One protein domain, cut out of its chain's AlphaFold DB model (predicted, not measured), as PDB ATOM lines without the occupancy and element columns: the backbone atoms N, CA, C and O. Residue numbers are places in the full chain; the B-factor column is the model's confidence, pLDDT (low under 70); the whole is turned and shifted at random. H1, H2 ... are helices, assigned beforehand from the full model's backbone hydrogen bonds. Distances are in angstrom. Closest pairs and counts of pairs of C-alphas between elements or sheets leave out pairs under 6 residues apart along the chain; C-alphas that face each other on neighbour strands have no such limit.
ATOM      1  N   ARG A  65     200.518 229.720 197.956       93.81
ATOM      2  CA  ARG A  65     201.554 229.321 198.916       93.81
ATOM      3  C   ARG A  65     202.799 228.825 198.191       93.81
ATOM      4  O   ARG A  65     202.725 227.943 197.351       93.81
ATOM      5  N   LYS A  66     203.955 229.334 198.620       91.81
ATOM      6  CA  LYS A  66     205.275 229.003 198.057       91.81
ATOM      7  C   LYS A  66     205.792 227.595 198.403       91.81
ATOM      8  O   LYS A  66     206.868 227.234 197.950       91.81
ATOM      9  N   SER A  67     205.106 226.831 199.260       95.75
ATOM     10  CA  SER A  67     205.541 225.477 199.635       95.75
ATOM     11  C   SER A  67     204.381 224.565 200.023       95.75
ATOM     12  O   SER A  67     203.367 225.026 200.559       95.75
ATOM     13  N   PHE A  68     204.574 223.257 199.832       97.12
ATOM     14  CA  PHE A  68     203.599 222.226 200.193       97.12
ATOM     15  C   PHE A  68     203.259 222.223 201.685       97.12
ATOM     16  O   PHE A  68     202.098 222.074 202.034       97.12
ATOM     17  N   VAL A  69     204.218 222.495 202.575       97.94
ATOM     18  CA  VAL A  69     203.954 222.594 204.025       97.94
ATOM     19  C   VAL A  69     202.990 223.744 204.342       97.94
ATOM     20  O   VAL A  69     202.051 223.592 205.130       97.94
ATOM     21  N   LYS A  70     203.181 224.907 203.704       97.69
ATOM     22  CA  LYS A  70     202.289 226.063 203.877       97.69
ATOM     23  C   LYS A  70     200.913 225.799 203.260       97.69
ATOM     24  O   LYS A  70     199.909 226.177 203.863       97.69
ATOM     25  N   LEU A  71     200.869 225.132 202.105       97.81
ATOM     26  CA  LEU A  71     199.627 224.708 201.456       97.81
ATOM     27  C   LEU A  71     198.851 223.717 202.333       97.81
ATOM     28  O   LEU A  71     197.674 223.938 202.609       97.81
ATOM     29  N   PHE A  72     199.525 222.690 202.847       98.25
ATOM     30  CA  PHE A  72     198.962 221.708 203.768       98.25
ATOM     31  C   PHE A  72     198.388 222.399 205.004       98.25
ATOM     32  O   PHE A  72     197.230 222.204 205.352       98.25
ATOM     33  N   THR A  73     199.154 223.292 205.634       97.69
ATOM     34  CA  THR A  73     198.684 224.039 206.810       97.69
ATOM     35  C   THR A  73     197.423 224.852 206.500       97.69
ATOM     36  O   THR A  73     196.490 224.876 207.302       97.69
ATOM     37  N   GLN A  74     197.366 225.512 205.339       96.25
ATOM     38  CA  GLN A  74     196.187 226.265 204.909       96.25
ATOM     39  C   GLN A  74     194.970 225.354 204.720       96.25
ATOM     40  O   GLN A  74     193.911 225.647 205.268       96.25
ATOM     41  N   TYR A  75     195.116 224.241 204.002       96.56
ATOM     42  CA  TYR A  75     193.997 223.338 203.727       96.56
ATOM     43  C   TYR A  75     193.547 222.547 204.957       96.56
ATOM     44  O   TYR A  75     192.352 222.333 205.136       96.56
ATOM     45  N   PHE A  76     194.462 222.222 205.872       96.56
ATOM     46  CA  PHE A  76     194.125 221.680 207.188       96.56
ATOM     47  C   PHE A  76     193.258 222.656 207.983       96.56
ATOM     48  O   PHE A  76     192.227 222.285 208.545       96.56
ATOM     49  N   ARG A  77     193.628 223.941 207.987       95.44
ATOM     50  CA  ARG A  77     192.812 224.993 208.600       95.44
ATOM     51  C   ARG A  77     191.444 225.106 207.918       95.44
ATOM     52  O   ARG A  77     190.440 225.154 208.618       95.44
ATOM     53  N   TYR A  78     191.386 225.054 206.588       94.06
ATOM     54  CA  TYR A  78     190.117 225.063 205.853       94.06
ATOM     55  C   TYR A  78     189.222 223.873 206.201       94.06
ATOM     56  O   TYR A  78     188.036 224.080 206.445       94.06
ATOM     57  N   GLY A  79     189.779 222.666 206.325       94.00
ATOM     58  CA  GLY A  79     189.040 221.487 206.780       94.00
ATOM     59  C   GLY A  79     188.428 221.682 208.169       94.00
ATOM     60  O   GLY A  79     187.233 221.448 208.360       94.00
ATOM     61  N   ARG A  80     189.213 222.202 209.125       93.25
ATOM     62  CA  ARG A  80     188.713 222.538 210.473       93.25
ATOM     63  C   ARG A  80     187.577 223.554 210.416       93.25
ATOM     64  O   ARG A  80     186.535 223.350 211.037       93.25
ATOM     65  N   GLY A  81     187.773 224.634 209.662       91.44
ATOM     66  CA  GLY A  81     186.785 225.696 209.529       91.44
ATOM     67  C   GLY A  81     185.491 225.207 208.893       91.44
ATOM     68  O   GLY A  81     184.409 225.524 209.378       91.44
ATOM     69  N   ARG A  82     185.586 224.363 207.861       90.56
ATOM     70  CA  ARG A  82     184.416 223.744 207.229       90.56
ATOM     71  C   ARG A  82     183.623 222.888 208.205       90.56
ATOM     72  O   ARG A  82     182.403 222.999 208.210       90.56
ATOM     73  N   TYR A  83     184.277 222.103 209.061       91.06
ATOM     74  CA  TYR A  83     183.568 221.359 210.107       91.06
ATOM     75  C   TYR A  83     182.813 222.295 211.063       91.06
ATOM     76  O   TYR A  83     181.643 222.056 211.353       91.06
ATOM     77  N   ILE A  84     183.456 223.372 211.532       90.44
ATOM     78  CA  ILE A  84     182.834 224.339 212.454       90.44
ATOM     79  C   ILE A  84     181.609 224.992 211.806       90.44
ATOM     80  O   ILE A  84     180.539 225.012 212.413       90.44
ATOM     81  N   THR A  85     181.738 225.477 210.565       89.44
ATOM     82  CA  THR A  85     180.612 226.059 209.822       89.44
ATOM     83  C   THR A  85     179.494 225.030 209.625       89.44
ATOM     84  O   THR A  85     178.339 225.349 209.890       89.44
ATOM     85  N   ASN A  86     179.833 223.785 209.260       88.19
ATOM     86  CA  ASN A  86     178.870 222.689 209.099       88.19
ATOM     87  C   ASN A  86     178.089 222.374 210.366       88.19
ATOM     88  O   ASN A  86     176.891 222.131 210.295       88.19
ATOM     89  N   LYS A  87     178.751 222.394 211.520       87.56
ATOM     90  CA  LYS A  87     178.093 222.148 212.801       87.56
ATOM     91  C   LYS A  87     177.208 223.317 213.242       87.56
ATOM     92  O   LYS A  87     176.226 223.097 213.939       87.56
ATOM     93  N   LYS A  88     177.575 224.552 212.882       87.06
ATOM     94  CA  LYS A  88     176.830 225.768 213.247       87.06
ATOM     95  C   LYS A  88     175.558 225.946 212.410       87.06
ATOM     96  O   LYS A  88     174.558 226.406 212.943       87.06
ATOM     97  N   HIS A  89     175.606 225.584 211.129       85.06
ATOM     98  CA  HIS A  89     174.533 225.821 210.154       85.06
ATOM     99  C   HIS A  89     174.062 224.515 209.508       85.06
ATOM    100  O   HIS A  89     174.158 224.345 208.292       85.06
ATOM    101  N   ASP A  90     173.634 223.561 210.335       72.31
ATOM    102  CA  ASP A  90     173.292 222.213 209.872       72.31
ATOM    103  C   ASP A  90     172.234 222.240 208.751       72.31
ATOM    104  O   ASP A  90     171.262 222.989 208.820       72.31
ATOM    105  N   GLY A  91     172.454 221.451 207.698       66.69
ATOM    106  CA  GLY A  91     171.577 221.367 206.517       66.69
ATOM    107  C   GLY A  91     171.783 222.412 205.407       66.69
ATOM    108  O   GLY A  91     171.476 222.110 204.258       66.69
ATOM    109  N   ASP A  92     172.380 223.577 205.681       71.00
ATOM    110  CA  ASP A  92     172.344 224.713 204.733       71.00
ATOM    111  C   ASP A  92     173.615 224.899 203.883       71.00
ATOM    112  O   ASP A  92     173.770 225.887 203.163       71.00
ATOM    113  N   ILE A  93     174.569 223.970 203.962       75.56
ATOM    114  CA  ILE A  93     175.860 224.108 203.279       75.56
ATOM    115  C   ILE A  93     175.945 223.125 202.110       75.56
ATOM    116  O   ILE A  93     175.669 221.937 202.296       75.56
ATOM    117  N   PRO A  94     176.409 223.571 200.923       78.31
ATOM    118  CA  PRO A  94     176.508 222.721 199.743       78.31
ATOM    119  C   PRO A  94     177.257 221.413 200.015       78.31
ATOM    120  O   PRO A  94     178.379 221.437 200.537       78.31
ATOM    121  N   TYR A  95     176.696 220.279 199.581       81.06
ATOM    122  CA  TYR A  95     177.311 218.951 199.741       81.06
ATOM    123  C   TYR A  95     178.742 218.878 199.191       81.06
ATOM    124  O   TYR A  95     179.597 218.217 199.783       81.06
ATOM    125  N   ARG A  96     179.053 219.645 198.133       83.00
ATOM    126  CA  ARG A  96     180.412 219.777 197.571       83.00
ATOM    127  C   ARG A  96     181.471 220.187 198.600       83.00
ATOM    128  O   ARG A  96     182.635 219.839 198.446       83.00
ATOM    129  N   SER A  97     181.085 220.884 199.670       80.75
ATOM    130  CA  SER A  97     182.000 221.259 200.756       80.75
ATOM    131  C   SER A  97     182.430 220.073 201.631       80.75
ATOM    132  O   SER A  97     183.495 220.119 202.243       80.75
ATOM    133  N   LYS A  98     181.615 219.008 201.688       85.31
ATOM    134  CA  LYS A  98     181.883 217.772 202.438       85.31
ATOM    135  C   LYS A  98     182.548 216.703 201.565       85.31
ATOM    136  O   LYS A  98     183.152 215.783 202.110       85.31
ATOM    137  N   ALA A  99     182.477 216.841 200.239       88.56
ATOM    138  CA  ALA A  99     182.935 215.832 199.286       88.56
ATOM    139  C   ALA A  99     184.385 215.353 199.515       88.56
ATOM    140  O   ALA A  99     184.560 214.139 199.602       88.56
ATOM    141  N   PRO A 100     185.401 216.221 199.732       88.12
ATOM    142  CA  PRO A 100     186.765 215.749 199.990       88.12
ATOM    143  C   PRO A 100     186.876 214.870 201.238       88.12
ATOM    144  O   PRO A 100     187.615 213.888 201.249       88.12
ATOM    145  N   PHE A 101     186.130 215.215 202.294       92.19
ATOM    146  CA  PHE A 101     186.148 214.452 203.537       92.19
ATOM    147  C   PHE A 101     185.451 213.100 203.366       92.19
ATOM    148  O   PHE A 101     186.025 212.075 203.709       92.19
ATOM    149  N   VAL A 102     184.246 213.101 202.787       93.31
ATOM    150  CA  VAL A 102     183.451 211.883 202.563       93.31
ATOM    151  C   VAL A 102     184.180 210.907 201.642       93.31
ATOM    152  O   VAL A 102     184.265 209.725 201.961       93.31
ATOM    153  N   PHE A 103     184.745 211.397 200.537       95.31
ATOM    154  CA  PHE A 103     185.483 210.569 199.587       95.31
ATOM    155  C   PHE A 103     186.687 209.880 200.243       95.31
ATOM    156  O   PHE A 103     186.831 208.664 200.140       95.31
ATOM    157  N   LEU A 104     187.520 210.626 200.975       96.38
ATOM    158  CA  LEU A 104     188.680 210.036 201.647       96.38
ATOM    159  C   LEU A 104     188.283 209.131 202.823       96.38
ATOM    160  O   LEU A 104     188.917 208.098 203.015       96.38
ATOM    161  N   SER A 105     187.210 209.443 203.561       96.81
ATOM    162  CA  SER A 105     186.642 208.523 204.558       96.81
ATOM    163  C   SER A 105     186.219 207.195 203.931       96.81
ATOM    164  O   SER A 105     186.506 206.144 204.499       96.81
ATOM    165  N   PHE A 106     185.569 207.238 202.765       97.31
ATOM    166  CA  PHE A 106     185.175 206.038 202.033       97.31
ATOM    167  C   PHE A 106     186.395 205.239 201.564       97.31
ATOM    168  O   PHE A 106     186.433 204.035 201.777       97.31
ATOM    169  N   MET A 107     187.423 205.899 201.017       97.69
ATOM    170  CA  MET A 107     188.669 205.229 200.619       97.69
ATOM    171  C   MET A 107     189.373 204.556 201.802       97.69
ATOM    172  O   MET A 107     189.835 203.428 201.675       97.69
ATOM    173  N   VAL A 108     189.430 205.212 202.965       97.38
ATOM    174  CA  VAL A 108     190.012 204.617 204.180       97.38
ATOM    175  C   VAL A 108     189.205 203.404 204.634       97.38
ATOM    176  O   VAL A 108     189.788 202.364 204.923       97.38
ATOM    177  N   LEU A 109     187.873 203.512 204.673       97.75
ATOM    178  CA  LEU A 109     187.009 202.389 205.034       97.75
ATOM    179  C   LEU A 109     187.173 201.222 204.052       97.75
ATOM    180  O   LEU A 109     187.316 200.087 204.487       97.75
ATOM    181  N   TYR A 110     187.195 201.510 202.752       98.00
ATOM    182  CA  TYR A 110     187.389 200.515 201.705       98.00
ATOM    183  C   TYR A 110     188.721 199.773 201.875       98.00
ATOM    184  O   TYR A 110     188.724 198.547 201.876       98.00
ATOM    185  N   GLY A 111     189.821 200.488 202.135       97.62
ATOM    186  CA  GLY A 111     191.122 199.863 202.398       97.62
ATOM    187  C   GLY A 111     191.169 199.042 203.692       97.62
ATOM    188  O   GLY A 111     191.815 198.002 203.729       97.62
ATOM    189  N   ILE A 112     190.464 199.464 204.750       97.50
ATOM    190  CA  ILE A 112     190.348 198.671 205.988       97.50
ATOM    191  C   ILE A 112     189.573 197.380 205.730       97.50
ATOM    192  O   ILE A 112     189.984 196.323 206.193       97.50
ATOM    193  N   LEU A 113     188.456 197.462 205.006       97.44
ATOM    194  CA  LEU A 113     187.655 196.288 204.672       97.44
ATOM    195  C   LEU A 113     188.448 195.310 203.802       97.44
ATOM    196  O   LEU A 113     188.395 194.117 204.067       97.44
ATOM    197  N   ASP A 114     189.217 195.805 202.829       97.19
ATOM    198  CA  ASP A 114     190.035 194.966 201.940       97.19
ATOM    199  C   ASP A 114     191.152 194.246 202.705       97.19
ATOM    200  O   ASP A 114     191.506 193.117 202.400       97.19
ATOM    201  N   LEU A 115     191.683 194.888 203.750       96.06
ATOM    202  CA  LEU A 115     192.712 194.308 204.610       96.06
ATOM    203  C   LEU A 115     192.159 193.279 205.611       96.06
ATOM    204  O   LEU A 115     192.869 192.351 205.989       96.06
ATOM    205  N   VAL A 116     190.944 193.497 206.125       97.00
ATOM    206  CA  VAL A 116     190.358 192.690 207.213       97.00
ATOM    207  C   VAL A 116     189.574 191.494 206.684       97.00
ATOM    208  O   VAL A 116     189.507 190.466 207.356       97.00
ATOM    209  N   LEU A 117     188.946 191.626 205.517       95.62
ATOM    210  CA  LEU A 117     188.204 190.538 204.894       95.62
ATOM    211  C   LEU A 117     189.175 189.604 204.164       95.62
ATOM    212  O   LEU A 117     190.144 190.041 203.559       95.62
ATOM    213  N   GLU A 118     188.896 188.302 204.191       92.62
ATOM    214  CA  GLU A 118     189.718 187.299 203.490       92.62
ATOM    215  C   GLU A 118     189.587 187.383 201.957       92.62
ATOM    216  O   GLU A 118     190.366 186.777 201.223       92.62
ATOM    217  N   GLN A 119     188.591 188.124 201.464       93.81
ATOM    218  CA  GLN A 119     188.349 188.340 200.045       93.81
ATOM    219  C   GLN A 119     189.077 189.596 199.557       93.81
ATOM    220  O   GLN A 119     188.803 190.687 200.048       93.81
ATOM    221  N   ASP A 120     189.908 189.447 198.520       94.44
ATOM    222  CA  ASP A 120     190.484 190.576 197.781       94.44
ATOM    223  C   ASP A 120     189.371 191.349 197.059       94.44
ATOM    224  O   ASP A 120     188.721 190.850 196.133       94.44
ATOM    225  N   MET A 121     189.121 192.570 197.517       95.81
ATOM    226  CA  MET A 121     188.204 193.523 196.904       95.81
ATOM    227  C   MET A 121     188.914 194.446 195.905       95.81
ATOM    228  O   MET A 121     188.247 195.176 195.173       95.81
ATOM    229  N   GLY A 122     190.247 194.412 195.836       96.75
ATOM    230  CA  GLY A 122     191.039 195.129 194.847       96.75
ATOM    231  C   GLY A 122     191.298 196.596 195.189       96.75
ATOM    232  O   GLY A 122     191.339 197.443 194.284       96.75
ATOM    233  N   PHE A 123     191.492 196.939 196.470       97.62
ATOM    234  CA  PHE A 123     191.751 198.325 196.892       97.62
ATOM    235  C   PHE A 123     192.945 198.940 196.158       97.62
ATOM    236  O   PHE A 123     192.890 200.095 195.717       97.62
ATOM    237  N   ILE A 124     194.022 198.169 195.988       96.88
ATOM    238  CA  ILE A 124     195.248 198.620 195.319       96.88
ATOM    239  C   ILE A 124     194.962 198.990 193.859       96.88
ATOM    240  O   ILE A 124     195.404 200.044 193.400       96.88
ATOM    241  N   TYR A 125     194.179 198.183 193.140       97.75
ATOM    242  CA  TYR A 125     193.847 198.447 191.738       97.75
ATOM    243  C   TYR A 125     192.996 199.709 191.588       97.75
ATOM    244  O   TYR A 125     193.314 200.583 190.782       97.75
ATOM    245  N   VAL A 126     191.951 199.843 192.410       97.88
ATOM    246  CA  VAL A 126     191.045 201.001 192.373       97.88
ATOM    247  C   VAL A 126     191.770 202.288 192.773       97.88
ATOM    248  O   VAL A 126     191.671 203.298 192.077       97.88
ATOM    249  N   SER A 127     192.533 202.265 193.870       97.38
ATOM    250  CA  SER A 127     193.286 203.439 194.330       97.38
ATOM    251  C   SER A 127     194.356 203.863 193.319       97.38
ATOM    252  O   SER A 127     194.485 205.055 193.033       97.38
ATOM    253  N   THR A 128     195.053 202.903 192.703       97.81
ATOM    254  CA  THR A 128     196.021 203.175 191.632       97.81
ATOM    255  C   THR A 128     195.342 203.787 190.412       97.81
ATOM    256  O   THR A 128     195.815 204.804 189.908       97.81
ATOM    257  N   ALA A 129     194.207 203.238 189.968       98.12
ATOM    258  CA  ALA A 129     193.455 203.786 188.842       98.12
ATOM    259  C   ALA A 129     193.037 205.245 189.089       98.12
ATOM    260  O   ALA A 129     193.212 206.092 188.215       98.12
ATOM    261  N   ILE A 130     192.564 205.572 190.297       97.69
ATOM    262  CA  ILE A 130     192.215 206.950 190.677       97.69
ATOM    263  C   ILE A 130     193.442 207.866 190.613       97.69
ATOM    264  O   ILE A 130     193.366 208.947 190.030       97.69
ATOM    265  N   LEU A 131     194.580 207.454 191.181       97.75
ATOM    266  CA  LEU A 131     195.808 208.258 191.151       97.75
ATOM    267  C   LEU A 131     196.299 208.496 189.720       97.75
ATOM    268  O   LEU A 131     196.676 209.618 189.382       97.75
ATOM    269  N   VAL A 132     196.240 207.465 188.875       98.12
ATOM    270  CA  VAL A 132     196.583 207.555 187.453       98.12
ATOM    271  C   VAL A 132     195.663 208.546 186.740       98.12
ATOM    272  O   VAL A 132     196.155 209.438 186.053       98.12
ATOM    273  N   LEU A 133     194.347 208.466 186.952       98.00
ATOM    274  CA  LEU A 133     193.385 209.403 186.362       98.00
ATOM    275  C   LEU A 133     193.643 210.851 186.796       98.00
ATOM    276  O   LEU A 133     193.665 211.746 185.955       98.00
ATOM    277  N   VAL A 134     193.895 211.093 188.087       97.56
ATOM    278  CA  VAL A 134     194.206 212.442 188.597       97.56
ATOM    279  C   VAL A 134     195.526 212.960 188.017       97.56
ATOM    280  O   VAL A 134     195.647 214.154 187.726       97.56
ATOM    281  N   PHE A 135     196.513 212.087 187.806       97.81
ATOM    282  CA  PHE A 135     197.769 212.457 187.161       97.81
ATOM    283  C   PHE A 135     197.571 212.829 185.686       97.81
ATOM    284  O   PHE A 135     198.028 213.891 185.259       97.81
ATOM    285  N   PHE A 136     196.826 212.024 184.924       97.69
ATOM    286  CA  PHE A 136     196.489 212.341 183.534       97.69
ATOM    287  C   PHE A 136     195.665 213.624 183.414       97.69
ATOM    288  O   PHE A 136     195.932 214.432 182.525       97.69
ATOM    289  N   GLU A 137     194.734 213.872 184.335       97.44
ATOM    290  CA  GLU A 137     194.015 215.144 184.370       97.44
ATOM    291  C   GLU A 137     194.923 216.332 184.690       97.44
ATOM    292  O   GLU A 137     194.790 217.403 184.100       97.44
ATOM    293  N   SER A 138     195.918 216.141 185.556       97.38
ATOM    294  CA  SER A 138     196.920 217.174 185.835       97.38
ATOM    295  C   SER A 138     197.753 217.506 184.587       97.38
ATOM    296  O   SER A 138     198.076 218.676 184.362       97.38
ATOM    297  N   ILE A 139     198.053 216.509 183.744       97.00
ATOM    298  CA  ILE A 139     198.705 216.709 182.439       97.00
ATOM    299  C   ILE A 139     197.774 217.444 181.474       97.00
ATOM    300  O   ILE A 139     198.174 218.459 180.899       97.00
ATOM    301  N   ARG A 140     196.531 216.965 181.317       96.62
ATOM    302  CA  ARG A 140     195.534 217.567 180.420       96.62
ATOM    303  C   ARG A 140     195.317 219.039 180.763       96.62
ATOM    304  O   ARG A 140     195.419 219.885 179.879       96.62
ATOM    305  N   PHE A 141     195.103 219.351 182.042       95.19
ATOM    306  CA  PHE A 141     194.932 220.718 182.530       95.19
ATOM    307  C   PHE A 141     196.164 221.591 182.264       95.19
ATOM    308  O   PHE A 141     196.031 222.702 181.751       95.19
ATOM    309  N   SER A 142     197.366 221.091 182.574       94.44
ATOM    310  CA  SER A 142     198.606 221.850 182.358       94.44
ATOM    311  C   SER A 142     198.837 222.154 180.879       94.44
ATOM    312  O   SER A 142     199.314 223.236 180.549       94.44
ATOM    313  N   TYR A 143     198.467 221.227 179.989       94.69
ATOM    314  CA  TYR A 143     198.503 221.426 178.542       94.69
ATOM    315  C   TYR A 143     197.465 222.440 178.062       94.69
ATOM    316  O   TYR A 143     197.820 223.388 177.360       94.69
ATOM    317  N   GLU A 144     196.209 222.275 178.475       94.06
ATOM    318  CA  GLU A 144     195.101 223.160 178.104       94.06
ATOM    319  C   GLU A 144     195.361 224.612 178.536       94.06
ATOM    320  O   GLU A 144     195.031 225.548 177.812       94.06
ATOM    321  N   LYS A 145     195.981 224.813 179.705       91.56
ATOM    322  CA  LYS A 145     196.231 226.140 180.293       91.56
ATOM    323  C   LYS A 145     197.679 226.611 180.172       91.56
ATOM    324  O   LYS A 145     198.061 227.550 180.862       91.56
ATOM    325  N   LYS A 146     198.490 226.005 179.299       90.56
ATOM    326  CA  LYS A 146     199.935 226.292 179.188       90.56
ATOM    327  C   LYS A 146     200.259 227.774 178.952       90.56
ATOM    328  O   LYS A 146     201.223 228.277 179.519       90.56
ATOM    329  N   GLU A 147     199.460 228.463 178.136       89.69
ATOM    330  CA  GLU A 147     199.657 229.881 177.799       89.69
ATOM    331  C   GLU A 147     199.314 230.760 179.001       89.69
ATOM    332  O   GLU A 147     200.177 231.475 179.494       89.69
ATOM    333  N   TYR A 148     198.128 230.575 179.585       87.62
ATOM    334  CA  TYR A 148     197.720 231.239 180.826       87.62
ATOM    335  C   TYR A 148     198.735 231.052 181.966       87.62
ATOM    336  O   TYR A 148     199.144 232.004 182.624       87.62
ATOM    337  N   LEU A 149     199.198 229.818 182.194       87.44
ATOM    338  CA  LEU A 149     200.163 229.523 183.254       87.44
ATOM    339  C   LEU A 149     201.509 230.220 183.019       87.44
ATOM    340  O   LEU A 149     202.175 230.614 183.976       87.44
ATOM    341  N   LYS A 150     201.912 230.375 181.757       85.81
ATOM    342  CA  LYS A 150     203.154 231.047 181.377       85.81
ATOM    343  C   LYS A 150     203.036 232.570 181.416       85.81
ATOM    344  O   LYS A 150     204.011 233.220 181.781       85.81
ATOM    345  N   ASP A 151     201.898 233.125 181.018       84.75
ATOM    346  CA  ASP A 151     201.735 234.568 180.838       84.75
ATOM    347  C   ASP A 151     201.181 235.272 182.082       84.75
ATOM    348  O   ASP A 151     201.667 236.353 182.408       84.75
ATOM    349  N   GLU A 152     200.253 234.643 182.807       82.88
ATOM    350  CA  GLU A 152     199.557 235.249 183.954       82.88
ATOM    351  C   GLU A 152     200.073 234.744 185.310       82.88
ATOM    352  O   GLU A 152     200.125 235.486 186.291       82.88
ATOM    353  N   VAL A 153     200.462 233.465 185.398       83.81
ATOM    354  CA  VAL A 153     200.839 232.842 186.685       83.81
ATOM    355  C   VAL A 153     202.349 232.865 186.927       83.81
ATOM    356  O   VAL A 153     202.802 233.002 188.069       83.81
ATOM    357  N   TRP A 154     203.159 232.710 185.878       84.50
ATOM    358  CA  TRP A 154     204.612 232.671 186.004       84.50
ATOM    359  C   TRP A 154     205.196 234.073 186.203       84.50
ATOM    360  O   TRP A 154     205.342 234.855 185.272       84.50
ATOM    361  N   ALA A 155     205.596 234.366 187.437       79.00
ATOM    362  CA  ALA A 155     206.101 235.682 187.827       79.00
ATOM    363  C   ALA A 155     207.596 235.928 187.516       79.00
ATOM    364  O   ALA A 155     208.125 236.973 187.892       79.00
ATOM    365  N   SER A 156     208.308 234.971 186.908       83.25
ATOM    366  CA  SER A 156     209.733 235.115 186.554       83.25
ATOM    367  C   SER A 156     209.917 235.317 185.043       83.25
ATOM    368  O   SER A 156     208.949 235.474 184.304       83.25
ATOM    369  N   GLU A 157     211.161 235.328 184.557       82.31
ATOM    370  CA  GLU A 157     211.457 235.523 183.135       82.31
ATOM    371  C   GLU A 157     210.738 234.464 182.274       82.31
ATOM    372  O   GLU A 157     210.807 233.261 182.552       82.31
ATOM    373  N   LYS A 158     210.042 234.901 181.213       73.69
ATOM    374  CA  LYS A 158     209.178 234.034 180.384       73.69
ATOM    375  C   LYS A 158     209.929 232.890 179.689       73.69
ATOM    376  O   LYS A 158     209.350 231.833 179.445       73.69
ATOM    377  N   ASN A 159     211.207 233.087 179.368       78.56
ATOM    378  CA  ASN A 159     212.094 232.071 178.784       78.56
ATOM    379  C   ASN A 159     212.544 231.001 179.799       78.56
ATOM    380  O   ASN A 159     213.045 229.960 179.386       78.56
ATOM    381  N   LYS A 160     212.336 231.228 181.103       82.62
ATOM    382  CA  LYS A 160     212.613 230.281 182.197       82.62
ATOM    383  C   LYS A 160     211.350 229.575 182.706       82.62
ATOM    384  O   LYS A 160     211.370 228.998 183.791       82.62
ATOM    385  N   SER A 161     210.246 229.640 181.958       81.06
ATOM    386  CA  SER A 161     208.993 228.973 182.325       81.06
ATOM    387  C   SER A 161     209.210 227.458 182.500       81.06
ATOM    388  O   SER A 161     209.905 226.845 181.684       81.06
ATOM    389  N   PRO A 162     208.661 226.840 183.563       82.62
ATOM    390  CA  PRO A 162     208.888 225.433 183.861       82.62
ATOM    391  C   PRO A 162     208.321 224.513 182.777       82.62
ATOM    392  O   PRO A 162     207.281 224.784 182.176       82.62
ATOM    393  N   PHE A 163     208.980 223.370 182.579       90.06
ATOM    394  CA  PHE A 163     208.486 222.324 181.688       90.06
ATOM    395  C   PHE A 163     207.091 221.854 182.092       90.06
ATOM    396  O   PHE A 163     206.773 221.719 183.276       90.06
ATOM    397  N   ILE A 164     206.281 221.512 181.091       90.38
ATOM    398  CA  ILE A 164     204.882 221.146 181.303       90.38
ATOM    399  C   ILE A 164     204.709 219.911 182.187       90.38
ATOM    400  O   ILE A 164     203.788 219.859 182.996       90.38
ATOM    401  N   LEU A 165     205.632 218.950 182.100       91.69
ATOM    402  CA  LEU A 165     205.651 217.777 182.974       91.69
ATOM    403  C   LEU A 165     205.909 218.167 184.433       91.69
ATOM    404  O   LEU A 165     205.244 217.650 185.326       91.69
ATOM    405  N   SER A 166     206.805 219.125 184.682       92.44
ATOM    406  CA  SER A 166     207.064 219.643 186.029       92.44
ATOM    407  C   SER A 166     205.839 220.362 186.591       92.44
ATOM    408  O   SER A 166     205.474 220.146 187.743       92.44
ATOM    409  N   VAL A 167     205.166 221.173 185.770       92.94
ATOM    410  CA  VAL A 167     203.907 221.835 186.148       92.94
ATOM    411  C   VAL A 167     202.821 220.803 186.456       92.94
ATOM    412  O   VAL A 167     202.156 220.906 187.485       92.94
ATOM    413  N   SER A 168     202.702 219.766 185.624       95.94
ATOM    414  CA  SER A 168     201.735 218.676 185.804       95.94
ATOM    415  C   SER A 168     201.984 217.911 187.102       95.94
ATOM    416  O   SER A 168     201.050 217.662 187.859       95.94
ATOM    417  N   LEU A 169     203.248 217.597 187.407       96.38
ATOM    418  CA  LEU A 169     203.632 216.940 188.655       96.38
ATOM    419  C   LEU A 169     203.323 217.819 189.874       96.38
ATOM    420  O   LEU A 169     202.760 217.337 190.855       96.38
ATOM    421  N   LEU A 170     203.643 219.114 189.821       94.56
ATOM    422  CA  LEU A 170     203.327 220.048 190.906       94.56
ATOM    423  C   LEU A 170     201.813 220.217 191.095       94.56
ATOM    424  O   LEU A 170     201.354 220.293 192.236       94.56
ATOM    425  N   CYS A 171     201.042 220.248 190.005       95.38
ATOM    426  CA  CYS A 171     199.582 220.278 190.031       95.38
ATOM    427  C   CYS A 171     199.026 219.020 190.713       95.38
ATOM    428  O   CYS A 171     198.294 219.132 191.699       95.38
ATOM    429  N   PHE A 172     199.474 217.839 190.279       97.88
ATOM    430  CA  PHE A 172     199.113 216.549 190.864       97.88
ATOM    431  C   PHE A 172     199.395 216.503 192.372       97.88
ATOM    432  O   PHE A 172     198.493 216.268 193.179       97.88
ATOM    433  N   LEU A 173     200.627 216.826 192.778       97.62
ATOM    434  CA  LEU A 173     201.023 216.851 194.190       97.62
ATOM    435  C   LEU A 173     200.228 217.883 195.001       97.62
ATOM    436  O   LEU A 173     199.916 217.644 196.171       97.62
ATOM    437  N   SER A 174     199.871 219.020 194.398       96.69
ATOM    438  CA  SER A 174     199.051 220.047 195.050       96.69
ATOM    439  C   SER A 174     197.637 219.539 195.308       96.69
ATOM    440  O   SER A 174     197.150 219.679 196.430       96.69
ATOM    441  N   LEU A 175     197.006 218.884 194.326       96.06
ATOM    442  CA  LEU A 175     195.676 218.288 194.477       96.06
ATOM    443  C   LEU A 175     195.650 217.235 195.591       96.06
ATOM    444  O   LEU A 175     194.753 217.267 196.438       96.06
ATOM    445  N   LEU A 176     196.654 216.352 195.648       96.75
ATOM    446  CA  LEU A 176     196.773 215.370 196.732       96.75
ATOM    447  C   LEU A 176     196.943 216.055 198.094       96.75
ATOM    448  O   LEU A 176     196.216 215.753 199.042       96.75
ATOM    449  N   THR A 177     197.857 217.028 198.176       97.69
ATOM    450  CA  THR A 177     198.146 217.775 199.410       97.69
ATOM    451  C   THR A 177     196.902 218.486 199.938       97.69
ATOM    452  O   THR A 177     196.605 218.415 201.129       97.69
ATOM    453  N   MET A 178     196.163 219.164 199.059       96.81
ATOM    454  CA  MET A 178     194.962 219.927 199.403       96.81
ATOM    455  C   MET A 178     193.862 219.032 199.975       96.81
ATOM    456  O   MET A 178     193.315 219.339 201.036       96.81
ATOM    457  N   ASN A 179     193.563 217.918 199.300       96.06
ATOM    458  CA  ASN A 179     192.511 216.994 199.724       96.06
ATOM    459  C   ASN A 179     192.879 216.272 201.026       96.06
ATOM    460  O   ASN A 179     192.068 216.245 201.953       96.06
ATOM    461  N   LEU A 180     194.114 215.769 201.134       96.94
ATOM    462  CA  LEU A 180     194.597 215.100 202.343       96.94
ATOM    463  C   LEU A 180     194.589 216.047 203.547       96.94
ATOM    464  O   LEU A 180     194.045 215.716 204.600       96.94
ATOM    465  N   ALA A 181     195.145 217.250 203.392       97.69
ATOM    466  CA  ALA A 181     195.178 218.237 204.461       97.69
ATOM    467  C   ALA A 181     193.768 218.624 204.917       97.69
ATOM    468  O   ALA A 181     193.496 218.659 206.117       97.69
ATOM    469  N   HIS A 182     192.861 218.875 203.968       96.25
ATOM    470  CA  HIS A 182     191.469 219.190 204.275       96.25
ATOM    471  C   HIS A 182     190.778 218.051 205.033       96.25
ATOM    472  O   HIS A 182     190.131 218.308 206.049       96.25
ATOM    473  N   PHE A 183     190.940 216.801 204.586       97.00
ATOM    474  CA  PHE A 183     190.400 215.620 205.266       97.00
ATOM    475  C   PHE A 183     190.894 215.512 206.711       97.00
ATOM    476  O   PHE A 183     190.081 215.421 207.634       97.00
ATOM    477  N   LEU A 184     192.210 215.619 206.919       97.25
ATOM    478  CA  LEU A 184     192.820 215.555 208.247       97.25
ATOM    479  C   LEU A 184     192.350 216.699 209.150       97.25
ATOM    480  O   LEU A 184     192.038 216.478 210.317       97.25
ATOM    481  N   GLY A 185     192.247 217.916 208.613       95.69
ATOM    482  CA  GLY A 185     191.754 219.077 209.351       95.69
ATOM    483  C   GLY A 185     190.299 218.930 209.782       95.69
ATOM    484  O   GLY A 185     189.954 219.201 210.934       95.69
ATOM    485  N   TYR A 186     189.450 218.462 208.869       94.50
ATOM    486  CA  TYR A 186     188.037 218.222 209.138       94.50
ATOM    487  C   TYR A 186     187.852 217.122 210.195       94.50
ATOM    488  O   TYR A 186     187.147 217.328 211.183       94.50
ATOM    489  N   GLY A 187     188.547 215.988 210.039       94.69
ATOM    490  CA  GLY A 187     188.526 214.876 210.993       94.69
ATOM    491  C   GLY A 187     189.055 215.269 212.374       94.69
ATOM    492  O   GLY A 187     188.407 214.996 213.384       94.69
ATOM    493  N   TRP A 188     190.174 215.997 212.427       94.88
ATOM    494  CA  TRP A 188     190.731 216.528 213.673       94.88
ATOM    495  C   TRP A 188     189.720 217.389 214.430       94.88
ATOM    496  O   TRP A 188     189.503 217.192 215.627       94.88
ATOM    497  N   GLN A 189     189.066 218.332 213.744       93.62
ATOM    498  CA  GLN A 189     188.073 219.187 214.388       93.62
ATOM    499  C   GLN A 189     186.839 218.393 214.830       93.62
ATOM    500  O   GLN A 189     186.293 218.680 215.898       93.62
ATOM    501  N   ALA A 190     186.423 217.384 214.060       92.06
ATOM    502  CA  ALA A 190     185.326 216.501 214.438       92.06
ATOM    503  C   ALA A 190     185.615 215.756 215.747       92.06
ATOM    504  O   ALA A 190     184.781 215.756 216.655       92.06
ATOM    505  N   ILE A 191     186.819 215.195 215.874       93.12
ATOM    506  CA  ILE A 191     187.299 214.529 217.089       93.12
ATOM    507  C   ILE A 191     187.375 215.538 218.243       93.12
ATOM    508  O   ILE A 191     186.722 215.352 219.271       93.12
ATOM    509  N   LYS A 192     188.086 216.661 218.055       91.81
ATOM    510  CA  LYS A 192     188.234 217.725 219.065       91.81
ATOM    511  C   LYS A 192     186.882 218.193 219.608       91.81
ATOM    512  O   LYS A 192     186.734 218.360 220.820       91.81
ATOM    513  N   SER A 193     185.894 218.386 218.736       88.88
ATOM    514  CA  SER A 193     184.571 218.895 219.119       88.88
ATOM    515  C   SER A 193     183.761 217.886 219.940       88.88
ATOM    516  O   SER A 193     182.933 218.306 220.747       88.88
ATOM    517  N   LYS A 194     184.000 216.575 219.770       87.75
ATOM    518  CA  LYS A 194     183.409 215.532 220.627       87.75
ATOM    519  C   LYS A 194     184.022 215.540 222.030       87.75
ATOM    520  O   LYS A 194     183.281 215.483 223.003       87.75
ATOM    521  N   PHE A 195     185.346 215.667 222.134       87.50
ATOM    522  CA  PHE A 195     186.050 215.587 223.423       87.50
ATOM    523  C   PHE A 195     185.995 216.876 224.251       87.50
ATOM    524  O   PHE A 195     185.885 216.823 225.469       87.50
ATOM    525  N   THR A 196     186.065 218.045 223.613       82.19
ATOM    526  CA  THR A 196     186.210 219.327 224.334       82.19
ATOM    527  C   THR A 196     184.904 220.104 224.501       82.19
ATOM    528  O   THR A 196     184.906 221.136 225.166       82.19
ATOM    529  N   LYS A 197     183.805 219.676 223.855       70.44
ATOM    530  CA  LYS A 197     182.547 220.442 223.682       70.44
ATOM    531  C   LYS A 197     182.725 221.866 223.110       70.44
ATOM    532  O   LYS A 197     181.749 222.601 222.988       70.44
ATOM    533  N   ARG A 198     183.942 222.268 222.716       69.19
ATOM    534  CA  ARG A 198     184.232 223.565 222.098       69.19
ATOM    535  C   ARG A 198     184.014 223.463 220.593       69.19
ATOM    536  O   ARG A 198     184.749 222.764 219.902       69.19
ATOM    537  N   ASN A 199     183.019 224.194 220.096       69.81
ATOM    538  CA  ASN A 199     182.692 224.293 218.668       69.81
ATOM    539  C   ASN A 199     183.350 225.507 217.992       69.81
ATOM    540  O   ASN A 199     182.925 225.924 216.921       69.81
ATOM    541  N   SER A 200     184.366 226.085 218.628       76.56
ATOM    542  CA  SER A 200     185.161 227.187 218.099       76.56
ATOM    543  C   SER A 200     186.518 226.691 217.593       76.56
ATOM    544  O   SER A 200     186.889 225.522 217.782       76.56
ATOM    545  N   TRP A 201     187.257 227.605 216.962       77.06
ATOM    546  CA  TRP A 201     188.631 227.384 216.512       77.06
ATOM    547  C   TRP A 201     189.521 226.706 217.568       77.06
ATOM    548  O   TRP A 201     189.484 227.073 218.762       77.06
TER     549      TRP A 201
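AT A GLANCE: This is residues 65 to 201 of the 201 residues of an uncharacterized protein of Balneola sp (UniProt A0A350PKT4). Three helices frame an open triangle: long H5 is the base, and H2 and H3 stand on it and meet at the tip. H1 crosses H5 on the side away from that tip; short H4 follows H3 at one corner. The printed part has 137 residues, 102 of them in five named helices, H1 to H5 in that order, with no named strand; its class is all helix, and it is loose, with a radius of gyration of the C-alphas of 18.4 A, spanning 54 by 43 by 26 A.

IN THESE COORDINATES: Find C-alpha 68 at (203.599, 222.226, 200.193); H1 runs from there to 88, 30.0 A. H2 is residues 99 to 116, 25.6 A; H3, 123 to 144, 31.3 A; H4, 146 to 153, 10.0 A. H5, 164 to 196, 46.9 A, ends at (186.210, 219.327, 224.334).

HOW THE PARTS SIT: H5, the hub, touches H1 at a steep tilt of 41 degrees; closest C-alphas, Phe 76 and Gly 185, 4.1 A. Residues 100 to 104 of H2 touch H5, about perpendicular at 84 degrees; closest C-alphas, Phe 101 and Phe 183, 4.7 A. Residues 134 to 143 of H3 touch H5; closest C-alphas, Ile 139 and Ser 168, 4.9 A. H2 and H3, a hairpin, only just touch, with 3 pairs of C-alphas within 8 A. Every O i to N i+4 pair is within hydrogen-bond range in H1, H2, H3 and H5; in H4, 3 of 4.

THE WHOLE: The printed part has no cut and no long link; pLDDT is under 70 at residues 91, 198 and 199.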